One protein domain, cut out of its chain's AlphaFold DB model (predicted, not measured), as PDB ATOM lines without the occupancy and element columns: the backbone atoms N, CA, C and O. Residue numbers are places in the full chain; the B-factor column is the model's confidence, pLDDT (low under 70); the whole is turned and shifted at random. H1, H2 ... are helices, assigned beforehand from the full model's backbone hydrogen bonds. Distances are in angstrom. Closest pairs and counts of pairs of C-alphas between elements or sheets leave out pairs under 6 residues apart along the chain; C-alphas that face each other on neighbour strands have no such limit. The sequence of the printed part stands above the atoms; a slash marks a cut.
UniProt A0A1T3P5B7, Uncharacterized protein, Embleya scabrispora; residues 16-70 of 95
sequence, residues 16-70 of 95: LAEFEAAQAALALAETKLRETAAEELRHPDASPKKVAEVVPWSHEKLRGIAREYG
ATOM      1  N   LEU A  16       7.625 -26.502   9.040       98.06
ATOM      2  CA  LEU A  16       7.619 -25.925  10.383       98.06
ATOM      3  C   LEU A  16       8.490 -26.745  11.343       98.06
ATOM      4  O   LEU A  16       9.304 -26.165  12.055       98.06
ATOM      5  N   ALA A  17       8.385 -28.075  11.308       97.94
ATOM      6  CA  ALA A  17       9.228 -28.949  12.119       97.94
ATOM      7  C   ALA A  17      10.723 -28.807  11.766       97.94
ATOM      8  O   ALA A  17      11.567 -28.745  12.661       97.94
ATOM      9  N   GLU A  18      11.063 -28.698  10.476       98.31
ATOM     10  CA  GLU A  18      12.439 -28.419  10.031       98.31
ATOM     11  C   GLU A  18      12.948 -27.068  10.552       98.31
ATOM     12  O   GLU A  18      14.082 -26.962  11.024       98.31
ATOM     13  N   PHE A  19      12.104 -26.036  10.508       98.00
ATOM     14  CA  PHE A  19      12.437 -24.709  11.012       98.00
ATOM     15  C   PHE A  19      12.646 -24.696  12.532       98.00
ATOM     16  O   PHE A  19      13.611 -24.101  13.015       98.00
ATOM     17  N   GLU A  20      11.788 -25.375  13.293       98.19
ATOM     18  CA  GLU A  20      11.936 -25.528  14.744       98.19
ATOM     19  C   GLU A  20      13.226 -26.275  15.103       98.19
ATOM     20  O   GLU A  20      13.975 -25.838  15.982       98.19
ATOM     21  N   ALA A  21      13.546 -27.349  14.375       97.75
ATOM     22  CA  ALA A  21      14.800 -28.077  14.549       97.75
ATOM     23  C   ALA A  21      16.024 -27.195  14.240       97.75
ATOM     24  O   ALA A  21      17.004 -27.208  14.990       97.75
ATOM     25  N   ALA A  22      15.962 -26.388  13.178       98.12
ATOM     26  CA  ALA A  22      17.022 -25.445  12.833       98.12
ATOM     27  C   ALA A  22      17.200 -24.355  13.905       98.12
ATOM     28  O   ALA A  22      18.334 -24.030  14.260       98.12
ATOM     29  N   GLN A  23      16.109 -23.830  14.473       98.19
ATOM     30  CA  GLN A  23      16.177 -22.879  15.586       98.19
ATOM     31  C   GLN A  23      16.807 -23.498  16.836       98.19
ATOM     32  O   GLN A  23      17.656 -22.869  17.468       98.19
ATOM     33  N   ALA A  24      16.450 -24.740  17.172       97.38
ATOM     34  CA  ALA A  24      17.063 -25.450  18.292       97.38
ATOM     35  C   ALA A  24      18.572 -25.667  18.070       97.38
ATOM     36  O   ALA A  24      19.376 -25.456  18.981       97.38
ATOM     37  N   ALA A  25      18.971 -26.032  16.847       97.69
ATOM     38  CA  ALA A  25      20.376 -26.187  16.481       97.69
ATOM     39  C   ALA A  25      21.148 -24.859  16.555       97.69
ATOM     40  O   ALA A  25      22.264 -24.831  17.078       97.69
ATOM     41  N   LEU A  26      20.548 -23.758  16.088       97.25
ATOM     42  CA  LEU A  26      21.128 -22.420  16.197       97.25
ATOM     43  C   LEU A  26      21.314 -22.016  17.662       97.25
ATOM     44  O   LEU A  26      22.409 -21.607  18.035       97.25
ATOM     45  N   ALA A  27      20.293 -22.196  18.503       96.50
ATOM     46  CA  ALA A  27      20.374 -21.878  19.928       96.50
ATOM     47  C   ALA A  27      21.504 -22.658  20.625       96.50
ATOM     48  O   ALA A  27      22.268 -22.095  21.410       96.50
ATOM     49  N   LEU A  28      21.664 -23.946  20.298       97.69
ATOM     50  CA  LEU A  28      22.772 -24.757  20.806       97.69
ATOM     51  C   LEU A  28      24.135 -24.231  20.326       97.69
ATOM     52  O   LEU A  28      25.079 -24.159  21.114       97.69
ATOM     53  N   ALA A  29      24.250 -23.884  19.043       97.12
ATOM     54  CA  ALA A  29      25.479 -23.347  18.468       97.12
ATOM     55  C   ALA A  29      25.856 -21.992  19.089       97.12
ATOM     56  O   ALA A  29      27.023 -21.774  19.417       97.12
ATOM     57  N   GLU A  30      24.878 -21.114  19.320       96.25
ATOM     58  CA  GLU A  30      25.085 -19.834  19.995       96.25
ATOM     59  C   GLU A  30      25.573 -20.022  21.432       96.25
ATOM     60  O   GLU A  30      26.536 -19.365  21.831       96.25
ATOM     61  N   THR A  31      24.971 -20.934  22.200       96.44
ATOM     62  CA  THR A  31      25.438 -21.248  23.560       96.44
ATOM     63  C   THR A  31      26.888 -21.725  23.554       96.44
ATOM     64  O   THR A  31      27.712 -21.167  24.278       96.44
ATOM     65  N   LYS A  32      27.238 -22.673  22.676       97.31
ATOM     66  CA  LYS A  32      28.620 -23.168  22.543       97.31
ATOM     67  C   LYS A  32      29.600 -22.057  22.170       97.31
ATOM     68  O   LYS A  32      30.701 -21.988  22.715       97.31
ATOM     69  N   LEU A  33      29.204 -21.165  21.262       96.81
ATOM     70  CA  LEU A  33      30.040 -20.032  20.876       96.81
ATOM     71  C   LEU A  33      30.227 -19.051  22.042       96.81
ATOM     72  O   LEU A  33      31.310 -18.491  22.188       96.81
ATOM     73  N   ARG A  34      29.211 -18.850  22.895       96.62
ATOM     74  CA  ARG A  34      29.308 -17.966  24.073       96.62
ATOM     75  C   ARG A  34      30.264 -18.536  25.109       96.62
ATOM     76  O   ARG A  34      31.094 -17.792  25.625       96.62
ATOM     77  N   GLU A  35      30.167 -19.836  25.369       96.50
ATOM     78  CA  GLU A  35      31.071 -20.568  26.262       96.50
ATOM     79  C   GLU A  35      32.519 -20.470  25.775       96.50
ATOM     80  O   GLU A  35      33.389 -20.009  26.512       96.50
ATOM     81  N   THR A  36      32.749 -20.783  24.497       96.50
ATOM     82  CA  THR A  36      34.084 -20.723  23.883       96.50
ATOM     83  C   THR A  36      34.632 -19.294  23.891       96.50
ATOM     84  O   THR A  36      35.778 -19.064  24.261       96.50
ATOM     85  N   ALA A  37      33.812 -18.290  23.562       95.50
ATOM     86  CA  ALA A  37      34.235 -16.892  23.625       95.50
ATOM     87  C   ALA A  37      34.595 -16.458  25.056       95.50
ATOM     88  O   ALA A  37      35.528 -15.677  25.245       95.50
ATOM     89  N   ALA A  38      33.882 -16.946  26.076       95.19
ATOM     90  CA  ALA A  38      34.233 -16.684  27.468       95.19
ATOM     91  C   ALA A  38      35.560 -17.352  27.860       95.19
ATOM     92  O   ALA A  38      36.356 -16.738  28.570       95.19
ATOM     93  N   GLU A  39      35.819 -18.573  27.391       94.88
ATOM     94  CA  GLU A  39      37.101 -19.261  27.570       94.88
ATOM     95  C   GLU A  39      38.259 -18.494  26.930       94.88
ATOM     96  O   GLU A  39      39.242 -18.210  27.614       94.88
ATOM     97  N   GLU A  40      38.103 -18.058  25.680       94.81
ATOM     98  CA  GLU A  40      39.084 -17.220  24.982       94.81
ATOM     99  C   GLU A  40      39.384 -15.934  25.758       94.81
ATOM    100  O   GLU A  40      40.537 -15.532  25.909       94.81
ATOM    101  N   LEU A  41      38.364 -15.304  26.344       93.69
ATOM    102  CA  LEU A  41      38.539 -14.097  27.155       93.69
ATOM    103  C   LEU A  41      39.296 -14.324  28.472       93.69
ATOM    104  O   LEU A  41      39.723 -13.342  29.086       93.69
ATOM    105  N   ARG A  42      39.490 -15.574  28.913       92.56
ATOM    106  CA  ARG A  42      40.385 -15.892  30.040       92.56
ATOM    107  C   ARG A  42      41.858 -15.847  29.629       92.56
ATOM    108  O   ARG A  42      42.715 -15.744  30.507       92.56
ATOM    109  N   HIS A  43      42.164 -15.895  28.331       92.50
ATOM    110  CA  HIS A  43      43.535 -15.812  27.848       92.50
ATOM    111  C   HIS A  43      44.141 -14.422  28.153       92.50
ATOM    112  O   HIS A  43      43.504 -13.401  27.879       92.50
ATOM    113  N   PRO A  44      45.381 -14.326  28.677       85.81
ATOM    114  CA  PRO A  44      45.975 -13.054  29.118       85.81
ATOM    115  C   PRO A  44      46.057 -11.956  28.047       85.81
ATOM    116  O   PRO A  44      45.990 -10.763  28.384       85.81
ATOM    117  N   ASP A  45      46.205 -12.373  26.788       87.69
ATOM    118  CA  ASP A  45      46.359 -11.508  25.608       87.69
ATOM    119  C   ASP A  45      45.052 -11.242  24.855       87.69
ATOM    120  O   ASP A  45      45.016 -10.403  23.935       87.69
ATOM    121  N   ALA A  46      43.982 -11.943  25.236       89.81
ATOM    122  CA  ALA A  46      42.666 -11.724  24.684       89.81
ATOM    123  C   ALA A  46      42.059 -10.450  25.275       89.81
ATOM    124  O   ALA A  46      42.221 -10.100  26.445       89.81
ATOM    125  N   SER A  47      41.343  -9.723  24.426       90.56
ATOM    126  CA  SER A  47      40.492  -8.627  24.862       90.56
ATOM    127  C   SER A  47      39.158  -8.749  24.147       90.56
ATOM    128  O   SER A  47      39.136  -9.188  22.996       90.56
ATOM    129  N   PRO A  48      38.058  -8.285  24.755       91.75
ATOM    130  CA  PRO A  48      36.766  -8.248  24.083       91.75
ATOM    131  C   PRO A  48      36.780  -7.533  22.722       91.75
ATOM    132  O   PRO A  48      35.987  -7.873  21.858       91.75
ATOM    133  N   LYS A  49      37.693  -6.573  22.501       92.44
ATOM    134  CA  LYS A  49      37.864  -5.923  21.195       92.44
ATOM    135  C   LYS A  49      38.466  -6.872  20.151       92.44
ATOM    136  O   LYS A  49      37.934  -6.943  19.059       92.44
ATOM    137  N   LYS A  50      39.529  -7.607  20.502       92.94
ATOM    138  CA  LYS A  50      40.169  -8.589  19.605       92.94
ATOM    139  C   LYS A  50      39.242  -9.765  19.303       92.94
ATOM    140  O   LYS A  50      39.128 -10.184  18.164       92.94
ATOM    141  N   VAL A  51      38.543 -10.274  20.319       93.75
ATOM    142  CA  VAL A  51      37.605 -11.392  20.136       93.75
ATOM    143  C   VAL A  51      36.435 -10.976  19.233       93.75
ATOM    144  O   VAL A  51      36.014 -11.767  18.399       93.75
ATOM    145  N   ALA A  52      35.970  -9.720  19.309       95.50
ATOM    146  CA  ALA A  52      34.927  -9.187  18.422       95.50
ATOM    147  C   ALA A  52      35.304  -9.185  16.928       95.50
ATOM    148  O   ALA A  52      34.418  -9.070  16.091       95.50
ATOM    149  N   GLU A  53      36.589  -9.294  16.577       95.25
ATOM    150  CA  GLU A  53      37.035  -9.333  15.176       95.25
ATOM    151  C   GLU A  53      36.765 -10.692  14.511       95.25
ATOM    152  O   GLU A  53      36.740 -10.777  13.287       95.25
ATOM    153  N   VAL A  54      36.544 -11.750  15.302       95.00
ATOM    154  CA  VAL A  54      36.398 -13.133  14.810       95.00
ATOM    155  C   VAL A  54      35.057 -13.780  15.166       95.00
ATOM    156  O   VAL A  54      34.784 -14.901  14.747       95.00
ATOM    157  N   VAL A  55      34.200 -13.085  15.919       94.25
ATOM    158  CA  VAL A  55      32.859 -13.557  16.303       94.25
ATOM    159  C   VAL A  55      31.789 -12.556  15.849       94.25
ATOM    160  O   VAL A  55      32.084 -11.370  15.722       94.25
ATOM    161  N   PRO A  56      30.523 -12.969  15.655       94.00
ATOM    162  CA  PRO A  56      29.464 -12.092  15.140       94.00
ATOM    163  C   PRO A  56      28.904 -11.113  16.193       94.00
ATOM    164  O   PRO A  56      27.766 -10.657  16.084       94.00
ATOM    165  N   TRP A  57      29.662 -10.799  17.246       95.31
ATOM    166  CA  TRP A  57      29.199  -9.994  18.374       95.31
ATOM    167  C   TRP A  57      30.028  -8.741  18.570       95.31
ATOM    168  O   TRP A  57      31.245  -8.725  18.408       95.31
ATOM    169  N   SER A  58      29.355  -7.688  19.027       94.44
ATOM    170  CA  SER A  58      30.031  -6.470  19.435       94.44
ATOM    171  C   SER A  58      30.886  -6.696  20.685       94.44
ATOM    172  O   SER A  58      30.617  -7.551  21.535       94.44
ATOM    173  N   HIS A  59      31.879  -5.828  20.852       92.94
ATOM    174  CA  HIS A  59      32.655  -5.716  22.083       92.94
ATOM    175  C   HIS A  59      31.751  -5.615  23.331       92.94
ATOM    176  O   HIS A  59      32.009  -6.260  24.347       92.94
ATOM    177  N   GLU A  60      30.668  -4.840  23.283       93.38
ATOM    178  CA  GLU A  60      29.760  -4.689  24.426       93.38
ATOM    179  C   GLU A  60      29.054  -5.996  24.787       93.38
ATOM    180  O   GLU A  60      28.985  -6.351  25.967       93.38
ATOM    181  N   LYS A  61      28.611  -6.756  23.781       94.31
ATOM    182  CA  LYS A  61      28.018  -8.078  23.990       94.31
ATOM    183  C   LYS A  61      29.021  -9.038  24.630       94.31
ATOM    184  O   LYS A  61      28.670  -9.722  25.589       94.31
ATOM    185  N   LEU A  62      30.278  -9.021  24.183       95.06
ATOM    186  CA  LEU A  62      31.356  -9.821  24.776       95.06
ATOM    187  C   LEU A  62      31.672  -9.424  26.222       95.06
ATOM    188  O   LEU A  62      31.986 -10.289  27.035       95.06
ATOM    189  N   ARG A  63      31.536  -8.143  26.591       93.44
ATOM    190  CA  ARG A  63      31.616  -7.729  28.005       93.44
ATOM    191  C   ARG A  63      30.473  -8.298  28.839       93.44
ATOM    192  O   ARG A  63      30.693  -8.635  29.998       93.44
ATOM    193  N   GLY A  64      29.270  -8.376  28.268       95.06
ATOM    194  CA  GLY A  64      28.127  -9.047  28.890       95.06
ATOM    195  C   GLY A  64      28.419 -10.524  29.138       95.06
ATOM    196  O   GLY A  64      28.357 -10.969  30.279       95.06
ATOM    197  N   ILE A  65      28.860 -11.234  28.097       94.50
ATOM    198  CA  ILE A  65      29.245 -12.650  28.168       94.50
ATOM    199  C   ILE A  65      30.342 -12.861  29.222       94.50
ATOM    200  O   ILE A  65      30.187 -13.681  30.117       94.50
ATOM    201  N   ALA A  66      31.416 -12.069  29.210       93.94
ATOM    202  CA  ALA A  66      32.476 -12.183  30.212       93.94
ATOM    203  C   ALA A  66      31.943 -12.094  31.653       93.94
ATOM    204  O   ALA A  66      32.366 -12.859  32.513       93.94
ATOM    205  N   ARG A  67      30.989 -11.193  31.921       93.81
ATOM    206  CA  ARG A  67      30.369 -11.054  33.248       93.81
ATOM    207  C   ARG A  67      29.505 -12.258  33.611       93.81
ATOM    208  O   ARG A  67      29.614 -12.734  34.735       93.81
ATOM    209  N   GLU A  68      28.684 -12.739  32.681       94.62
ATOM    210  CA  GLU A  68      27.833 -13.922  32.876       94.62
ATOM    211  C   GLU A  68      28.662 -15.167  33.228       94.62
ATOM    212  O   GLU A  68      28.280 -15.932  34.107       94.62
ATOM    213  N   TYR A  69      29.830 -15.326  32.600       93.19
ATOM    214  CA  TYR A  69      30.737 -16.463  32.804       93.19
ATOM    215  C   TYR A  69      31.851 -16.205  33.839       93.19
ATOM    216  O   TYR A  69      32.805 -16.986  33.934       93.19
ATOM    217  N   GLY A  70      31.768 -15.108  34.603       91.75
ATOM    218  CA  GLY A  70      32.708 -14.794  35.687       91.75
ATOM    219  C   GLY A  70      34.147 -14.502  35.242       91.75
ATOM    220  O   GLY A  70      35.080 -14.660  36.027       91.75
TER     221      GLY A  70
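What this domain is: This is residues 16 to 70 of the 95 residues of an uncharacterized protein of Embleya scabrispora (UniProt A0A1T3P5B7). One long helix, H1, sticks out as a straight arm, residues 16 to 32, from a small compact body. In that body H3 crosses the far part of H1 nearly at a right angle, and the short H2 packs on H3. The printed part has 55 residues with three named helices, H1, H2, H3 along the chain, and no named strand; its class is all helix. The whole is loose, with a radius of gyration of the C-alphas of 13.1 A, and spans 44 by 20 by 15 A.

How they stand to each other: H1, residues 16 to 40, touches H3, residues 59 to 68, with residues 34 to 38 alone; the closest C-alphas, of Ala 38 and Ala 66, are 5.6 A apart. Their lines are about perpendicular, at 84 degrees. H2, residues 48 to 51, touches H3, the closest C-alphas being those of Pro 48 and His 59, 5.2 A apart. H1 and H2 are close but not clearly touching, with C-alphas 37 and 51 at 7.3 A. In H1 and H3 every O i to N i+4 pair is within hydrogen-bond range; H2 is too short for such a pair, and its one O i to N i+3 pair is not within range.

Where its parts are: H1 begins at C-alpha 16 (7.619, -25.925, 10.383) and measures 35.8 A. H3 measures 14.4 A and ends at C-alpha 68 (27.833, -13.922, 32.876).

The domain as a whole: The C-alphas farthest apart, of Leu 16 and Pro 44, are 44.6 A apart. The printed part has no cut, both links are short, and no printed residue is under 70 in pLDDT.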